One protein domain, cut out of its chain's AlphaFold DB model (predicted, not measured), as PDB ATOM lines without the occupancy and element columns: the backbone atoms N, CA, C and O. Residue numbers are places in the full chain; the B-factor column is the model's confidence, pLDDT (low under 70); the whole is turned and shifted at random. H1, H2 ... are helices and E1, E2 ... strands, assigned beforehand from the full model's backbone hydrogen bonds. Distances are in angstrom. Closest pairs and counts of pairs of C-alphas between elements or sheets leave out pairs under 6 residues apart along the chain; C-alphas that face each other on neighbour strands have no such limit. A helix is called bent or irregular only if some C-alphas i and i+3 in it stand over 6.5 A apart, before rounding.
ATOM      1  N   ARG A   7      11.727  10.523 -29.354       89.00
ATOM      2  CA  ARG A   7      11.627  11.653 -30.296       89.00
ATOM      3  C   ARG A   7      10.476  12.582 -29.945       89.00
ATOM      4  O   ARG A   7       9.392  12.130 -29.590       89.00
ATOM      5  N   GLU A   8      10.674  13.887 -30.112       90.25
ATOM      6  CA  GLU A   8       9.567  14.846 -30.070       90.25
ATOM      7  C   GLU A   8       8.703  14.696 -31.324       90.25
ATOM      8  O   GLU A   8       9.197  14.766 -32.451       90.25
ATOM      9  N   VAL A   9       7.405  14.494 -31.125       90.56
ATOM     10  CA  VAL A   9       6.431  14.292 -32.203       90.56
ATOM     11  C   VAL A   9       5.659  15.580 -32.432       90.56
ATOM     12  O   VAL A   9       5.559  16.066 -33.557       90.56
ATOM     13  N   LEU A  10       5.129  16.164 -31.356       91.06
ATOM     14  CA  LEU A  10       4.342  17.389 -31.400       91.06
ATOM     15  C   LEU A  10       4.602  18.239 -30.164       91.06
ATOM     16  O   LEU A  10       4.896  17.741 -29.085       91.06
ATOM     17  N   LYS A  11       4.415  19.547 -30.313       92.50
ATOM     18  CA  LYS A  11       4.387  20.488 -29.196       92.50
ATOM     19  C   LYS A  11       3.181  21.391 -29.330       92.50
ATOM     20  O   LYS A  11       2.823  21.806 -30.433       92.50
ATOM     21  N   GLY A  12       2.563  21.714 -28.209       91.75
ATOM     22  CA  GLY A  12       1.349  22.503 -28.218       91.75
ATOM     23  C   GLY A  12       0.949  22.963 -26.837       91.75
ATOM     24  O   GLY A  12       1.752  23.029 -25.906       91.75
ATOM     25  N   TYR A  13      -0.325  23.312 -26.729       91.00
ATOM     26  CA  TYR A  13      -0.920  23.723 -25.476       91.00
ATOM     27  C   TYR A  13      -2.177  22.914 -25.236       91.00
ATOM     28  O   TYR A  13      -3.067  22.877 -26.084       91.00
ATOM     29  N   TRP A  14      -2.253  22.302 -24.064       88.50
ATOM     30  CA  TRP A  14      -3.497  21.757 -23.566       88.50
ATOM     31  C   TRP A  14      -4.288  22.897 -22.933       88.50
ATOM     32  O   TRP A  14      -3.776  23.621 -22.075       88.50
ATOM     33  N   PHE A  15      -5.523  23.068 -23.391       86.94
ATOM     34  CA  PHE A  15      -6.506  23.927 -22.753       86.94
ATOM     35  C   PHE A  15      -7.381  23.085 -21.837       86.94
ATOM     36  O   PHE A  15      -8.196  22.295 -22.311       86.94
ATOM     37  N   TYR A  16      -7.212  23.259 -20.531       82.81
ATOM     38  CA  TYR A  16      -8.149  22.711 -19.560       82.81
ATOM     39  C   TYR A  16      -9.247  23.743 -19.292       82.81
ATOM     40  O   TYR A  16      -8.949  24.895 -18.967       82.81
ATOM     41  N   ASP A  17     -10.502  23.329 -19.485       87.06
ATOM     42  CA  ASP A  17     -11.705  24.158 -19.312       87.06
ATOM     43  C   ASP A  17     -11.681  25.483 -20.105       87.06
ATOM     44  O   ASP A  17     -12.240  26.488 -19.693       87.06
ATOM     45  N   ALA A  18     -10.952  25.532 -21.227       78.81
ATOM     46  CA  ALA A  18     -10.681  26.752 -22.007       78.81
ATOM     47  C   ALA A  18     -10.005  27.916 -21.236       78.81
ATOM     48  O   ALA A  18      -9.752  28.965 -21.828       78.81
ATOM     49  N   VAL A  19      -9.649  27.732 -19.959       77.69
ATOM     50  CA  VAL A  19      -9.046  28.768 -19.104       77.69
ATOM     51  C   VAL A  19      -7.555  28.527 -18.892       77.69
ATOM     52  O   VAL A  19      -6.753  29.459 -18.967       77.69
ATOM     53  N   LEU A  20      -7.150  27.280 -18.637       81.19
ATOM     54  CA  LEU A  20      -5.771  26.974 -18.275       81.19
ATOM     55  C   LEU A  20      -4.986  26.496 -19.494       81.19
ATOM     56  O   LEU A  20      -5.221  25.405 -20.009       81.19
ATOM     57  N   ARG A  21      -4.018  27.310 -19.921       87.19
ATOM     58  CA  ARG A  21      -3.091  26.993 -21.009       87.19
ATOM     59  C   ARG A  21      -1.821  26.361 -20.440       87.19
ATOM     60  O   ARG A  21      -0.961  27.070 -19.920       87.19
ATOM     61  N   LYS A  22      -1.675  25.043 -20.572       88.88
ATOM     62  CA  LYS A  22      -0.463  24.310 -20.174       88.88
ATOM     63  C   LYS A  22       0.316  23.883 -21.414       88.88
ATOM     64  O   LYS A  22      -0.261  23.287 -22.317       88.88
ATOM     65  N   GLY A  23       1.608  24.200 -21.477       91.50
ATOM     66  CA  GLY A  23       2.480  23.684 -22.536       91.50
ATOM     67  C   GLY A  23       2.616  22.166 -22.422       91.50
ATOM     68  O   GLY A  23       2.804  21.659 -21.318       91.50
ATOM     69  N   VAL A  24       2.495  21.462 -23.543       91.94
ATOM     70  CA  VAL A  24       2.632  20.002 -23.624       91.94
ATOM     71  C   VAL A  24       3.517  19.630 -24.805       91.94
ATOM     72  O   VAL A  24       3.483  20.294 -25.846       91.94
ATOM     73  N   ILE A  25       4.309  18.576 -24.636       92.94
ATOM     74  CA  ILE A  25       5.139  17.992 -25.685       92.94
ATOM     75  C   ILE A  25       4.731  16.532 -25.773       92.94
ATOM     76  O   ILE A  25       4.815  15.826 -24.784       92.94
ATOM     77  N   ILE A  26       4.271  16.093 -26.937       90.31
ATOM     78  CA  ILE A  26       4.049  14.675 -27.200       90.31
ATOM     79  C   ILE A  26       5.347  14.122 -27.754       90.31
ATOM     80  O   ILE A  26       5.869  14.626 -28.756       90.31
ATOM     81  N   LYS A  27       5.844  13.069 -27.125       91.19
ATOM     82  CA  LYS A  27       7.018  12.336 -27.569       91.19
ATOM     83  C   LYS A  27       6.636  10.909 -27.918       91.19
ATOM     84  O   LYS A  27       5.650  10.399 -27.392       91.19
ATOM     85  N   SER A  28       7.391  10.272 -28.804       91.62
ATOM     86  CA  SER A  28       7.317   8.825 -28.981       91.62
ATOM     87  C   SER A  28       8.584   8.161 -28.480       91.62
ATOM     88  O   SER A  28       9.676   8.708 -28.628       91.62
ATOM     89  N   ILE A  29       8.412   7.004 -27.856       90.12
ATOM     90  CA  ILE A  29       9.476   6.223 -27.235       90.12
ATOM     91  C   ILE A  29       9.312   4.757 -27.628       90.12
ATOM     92  O   ILE A  29       8.191   4.259 -27.755       90.12
ATOM     93  N   ASN A  30      10.428   4.069 -27.864       89.50
ATOM     94  CA  ASN A  30      10.398   2.633 -28.122       89.50
ATOM     95  C   ASN A  30       9.865   1.890 -26.884       89.50
ATOM     96  O   ASN A  30      10.365   2.096 -25.776       89.50
ATOM     97  N   TYR A  31       8.858   1.037 -27.081       85.00
ATOM     98  CA  TYR A  31       8.185   0.370 -25.970       85.00
ATOM     99  C   TYR A  31       9.095  -0.594 -25.212       85.00
ATOM    100  O   TYR A  31       9.094  -0.563 -23.988       85.00
ATOM    101  N   ASP A  32       9.908  -1.396 -25.904       85.94
ATOM    102  CA  ASP A  32      10.806  -2.358 -25.248       85.94
ATOM    103  C   ASP A  32      11.796  -1.646 -24.320       85.94
ATOM    104  O   ASP A  32      12.050  -2.086 -23.199       85.94
ATOM    105  N   TYR A  33      12.322  -0.502 -24.769       85.25
ATOM    106  CA  TYR A  33      13.181   0.341 -23.946       85.25
ATOM    107  C   TYR A  33      12.446   0.894 -22.720       85.25
ATOM    108  O   TYR A  33      12.968   0.819 -21.608       85.25
ATOM    109  N   TRP A  34      11.245   1.444 -22.917       85.12
ATOM    110  CA  TRP A  34      10.444   1.982 -21.820       85.12
ATOM    111  C   TRP A  34      10.061   0.893 -20.806       85.12
ATOM    112  O   TRP A  34      10.223   1.081 -19.606       85.12
ATOM    113  N   TYR A  35       9.645  -0.279 -21.281       84.25
ATOM    114  CA  TYR A  35       9.255  -1.410 -20.446       84.25
ATOM    115  C   TYR A  35      10.398  -1.896 -19.547       84.25
ATOM    116  O   TYR A  35      10.200  -2.115 -18.352       84.25
ATOM    117  N   GLU A  36      11.612  -2.036 -20.089       84.81
ATOM    118  CA  GLU A  36      12.775  -2.431 -19.285       84.81
ATOM    119  C   GLU A  36      13.162  -1.359 -18.250       84.81
ATOM    120  O   GLU A  36      13.591  -1.708 -17.147       84.81
ATOM    121  N   LEU A  37      12.965  -0.071 -18.561       83.31
ATOM    122  CA  LEU A  37      13.175   1.026 -17.611       83.31
ATOM    123  C   LEU A  37      12.193   0.934 -16.429       83.31
ATOM    124  O   LEU A  37      12.621   0.865 -15.280       83.31
ATOM    125  N   GLU A  38      10.892   0.859 -16.697       82.00
ATOM    126  CA  GLU A  38       9.851   0.826 -15.655       82.00
ATOM    127  C   GLU A  38       9.928  -0.446 -14.801       82.00
ATOM    128  O   GLU A  38       9.759  -0.418 -13.579       82.00
ATOM    129  N   LYS A  39      10.273  -1.576 -15.427       81.50
ATOM    130  CA  LYS A  39      10.545  -2.828 -14.720       81.50
ATOM    131  C   LYS A  39      11.739  -2.698 -13.776       81.50
ATOM    132  O   LYS A  39      11.719  -3.277 -12.689       81.50
ATOM    133  N   SER A  40      12.774  -1.946 -14.163       78.75
ATOM    134  CA  SER A  40      13.915  -1.657 -13.285       78.75
ATOM    135  C   SER A  40      13.531  -0.781 -12.085       78.75
ATOM    136  O   SER A  40      14.094  -0.958 -11.003       78.75
ATOM    137  N   ASP A  41      12.499   0.051 -12.243       79.44
ATOM    138  CA  ASP A  41      11.890   0.861 -11.182       79.44
ATOM    139  C   ASP A  41      10.829   0.093 -10.361       79.44
ATOM    140  O   ASP A  41      10.248   0.627  -9.413       79.44
ATOM    141  N   GLY A  42      10.627  -1.198 -10.655       75.06
ATOM    142  CA  GLY A  42       9.785  -2.107  -9.876       75.06
ATOM    143  C   GLY A  42       8.296  -2.053 -10.216       75.06
ATOM    144  O   GLY A  42       7.481  -2.534  -9.426       75.06
ATOM    145  N   LEU A  43       7.933  -1.482 -11.367       73.06
ATOM    146  CA  LEU A  43       6.560  -1.486 -11.860       73.06
ATOM    147  C   LEU A  43       6.290  -2.765 -12.659       73.06
ATOM    148  O   LEU A  43       6.984  -3.074 -13.626       73.06
ATOM    149  N   ASP A  44       5.279  -3.522 -12.224       71.31
ATOM    150  CA  ASP A  44       4.823  -4.729 -12.911       71.31
ATOM    151  C   ASP A  44       3.678  -4.380 -13.866       71.31
ATOM    152  O   ASP A  44       2.597  -3.956 -13.451       71.31
ATOM    153  N   MET A  45       3.956  -4.514 -15.159       69.50
ATOM    154  CA  MET A  45       3.075  -4.112 -16.255       69.50
ATOM    155  C   MET A  45       2.574  -5.328 -17.048       69.50
ATOM    156  O   MET A  45       2.019  -5.158 -18.130       69.50
ATOM    157  N   THR A  46       2.744  -6.556 -16.534       72.12
ATOM    158  CA  THR A  46       2.387  -7.798 -17.250       72.12
ATOM    159  C   THR A  46       0.916  -7.913 -17.636       72.12
ATOM    160  O   THR A  46       0.598  -8.642 -18.571       72.12
ATOM    161  N   ASP A  47       0.029  -7.199 -16.942       74.00
ATOM    162  CA  ASP A  47      -1.416  -7.227 -17.195       74.00
ATOM    163  C   ASP A  47      -1.892  -6.098 -18.127       74.00
ATOM    164  O   ASP A  47      -3.091  -5.980 -18.389       74.00
ATOM    165  N   GLN A  48      -0.985  -5.244 -18.612       72.81
ATOM    166  CA  GLN A  48      -1.324  -4.129 -19.496       72.81
ATOM    167  C   GLN A  48      -0.907  -4.430 -20.935       72.81
ATOM    168  O   GLN A  48       0.250  -4.736 -21.215       72.81
ATOM    169  N   GLU A  49      -1.857  -4.316 -21.863       79.56
ATOM    170  CA  GLU A  49      -1.579  -4.384 -23.297       79.56
ATOM    171  C   GLU A  49      -1.245  -2.969 -23.801       79.56
ATOM    172  O   GLU A  49      -2.081  -2.069 -23.679       79.56
ATOM    173  N   PRO A  50      -0.025  -2.726 -24.309       78.44
ATOM    174  CA  PRO A  50       0.378  -1.392 -24.727       78.44
ATOM    175  C   PRO A  50      -0.271  -1.001 -26.058       78.44
ATOM    176  O   PRO A  50      -0.278  -1.770 -27.021       78.44
ATOM    177  N   GLU A  51      -0.751   0.239 -26.151       85.69
ATOM    178  CA  GLU A  51      -1.167   0.825 -27.425       85.69
ATOM    179  C   GLU A  51       0.060   1.353 -28.179       85.69
ATOM    180  O   GLU A  51       0.618   2.405 -27.850       85.69
ATOM    181  N   LEU A  52       0.492   0.602 -29.193       88.81
ATOM    182  CA  LEU A  52       1.664   0.923 -30.007       88.81
ATOM    183  C   LEU A  52       1.270   1.465 -31.381       88.81
ATOM    184  O   LEU A  52       0.260   1.075 -31.967       88.81
ATOM    185  N   ASN A  53       2.105   2.350 -31.923       85.25
ATOM    186  CA  ASN A  53       1.979   2.810 -33.303       85.25
ATOM    187  C   ASN A  53       2.565   1.792 -34.306       85.25
ATOM    188  O   ASN A  53       3.147   0.776 -33.929       85.25
ATOM    189  N   GLU A  54       2.460   2.087 -35.605       86.38
ATOM    190  CA  GLU A  54       2.970   1.223 -36.689       86.38
ATOM    191  C   GLU A  54       4.487   0.947 -36.619       86.38
ATOM    192  O   GLU A  54       4.972   0.009 -37.248       86.38
ATOM    193  N   ALA A  55       5.237   1.751 -35.859       85.38
ATOM    194  CA  ALA A  55       6.669   1.586 -35.631       85.38
ATOM    195  C   ALA A  55       7.002   0.849 -34.317       85.38
ATOM    196  O   ALA A  55       8.179   0.704 -33.994       85.38
ATOM    197  N   GLY A  56       6.001   0.383 -33.557       84.88
ATOM    198  CA  GLY A  56       6.206  -0.268 -32.257       84.88
ATOM    199  C   GLY A  56       6.579   0.702 -31.128       84.88
ATOM    200  O   GLY A  56       7.165   0.299 -30.124       84.88
ATOM    201  N   GLU A  57       6.284   1.991 -31.290       89.06
ATOM    202  CA  GLU A  57       6.537   3.025 -30.281       89.06
ATOM    203  C   GLU A  57       5.242   3.387 -29.542       89.06
ATOM    204  O   GLU A  57       4.150   3.329 -30.116       89.06
ATOM    205  N   MET A  58       5.374   3.851 -28.301       89.75
ATOM    206  CA  MET A  58       4.284   4.436 -27.510       89.75
ATOM    207  C   MET A  58       4.394   5.968 -27.475       89.75
ATOM    208  O   MET A  58       5.490   6.516 -27.614       89.75
ATOM    209  N   TYR A  59       3.275   6.668 -27.267       88.88
ATOM    210  CA  TYR A  59       3.255   8.127 -27.100       88.88
ATOM    211  C   TYR A  59       3.151   8.527 -25.626       88.88
ATOM    212  O   TYR A  59       2.305   8.013 -24.900       88.88
ATOM    213  N   ILE A  60       3.974   9.490 -25.208       87.06
ATOM    214  CA  ILE A  60       4.002  10.044 -23.846       87.06
ATOM    215  C   ILE A  60       3.949  11.580 -23.876       87.06
ATOM    216  O   ILE A  60       4.296  12.190 -24.893       87.06
ATOM    217  N   ILE A  61       3.495  12.200 -22.778       84.25
ATOM    218  CA  ILE A  61       3.382  13.664 -22.594       84.25
ATOM    219  C   ILE A  61       4.305  14.136 -21.472       84.25
ATOM    220  O   ILE A  61       4.305  13.465 -20.418       84.25
TER     221      ILE A  61
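Overview. This is residues 7 to 61 of the 61 residues of an uncharacterized protein of Hymenobacter sp. 92R-1 (UniProt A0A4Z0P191). A long, bent hairpin of two strands, E1 and E2, makes most of the length; the short strand E3 pairs beside the last part of E2, and the helix H1 sits at that end, away from the hairpin's turn. A long loop, residues 41 to 56, leads back from H1 to E3. The printed part has 55 residues, with the named elements in the order E1, E2, H1, E3; the sheet's order is E1, E2, E3, antiparallel throughout, and the class is mixed, helices and strands. The whole is loose, with a radius of gyration of the C-alphas of 14.1 A, and elongated, spanning 38 by 24 by 17 A.

Along the chain. Find C-alpha 7 at (11.627, 11.653, -30.296); from there E1 runs to residue 16, 25.1 A away, and bends by 52 degrees at residue 12. E2, residues 20 to 30, covers 30.8 A. H1, residues 31 to 40, covers 14.1 A and ends at C-alpha 40, (13.915, -1.657, -13.285). E3, residues 57 to 60, ends at C-alpha 60, (4.002, 10.044, -23.846).

Arrangement. Look first at the hairpin E1 and E2, antiparallel at 153 degrees, where N 12 and O 24 are 2.9 A apart, within hydrogen-bond range. On to E3: it is antiparallel to E2 at 160 degrees, with N 29 and O 58 within range at 3.0 A. H1 is on the sheet but only grazes it, with residues 31 to 34; its closest C-alphas to E3 are those of Tyr 31 and Glu 57, 5.3 A. In H1 every O i to N i+4 pair is within hydrogen-bond range.

Size, cuts and confidence. The C-alphas farthest apart, those of Ala 18 and Ser 40, are 38.6 A apart. Residues 36 to 42, of which 36 to 40 belong to H1, stand free. The link from H1 to E3 is long, the others are tight, and the printed part has no cut. The mean pLDDT of the printed part is 84.7, with residue 45 under 70.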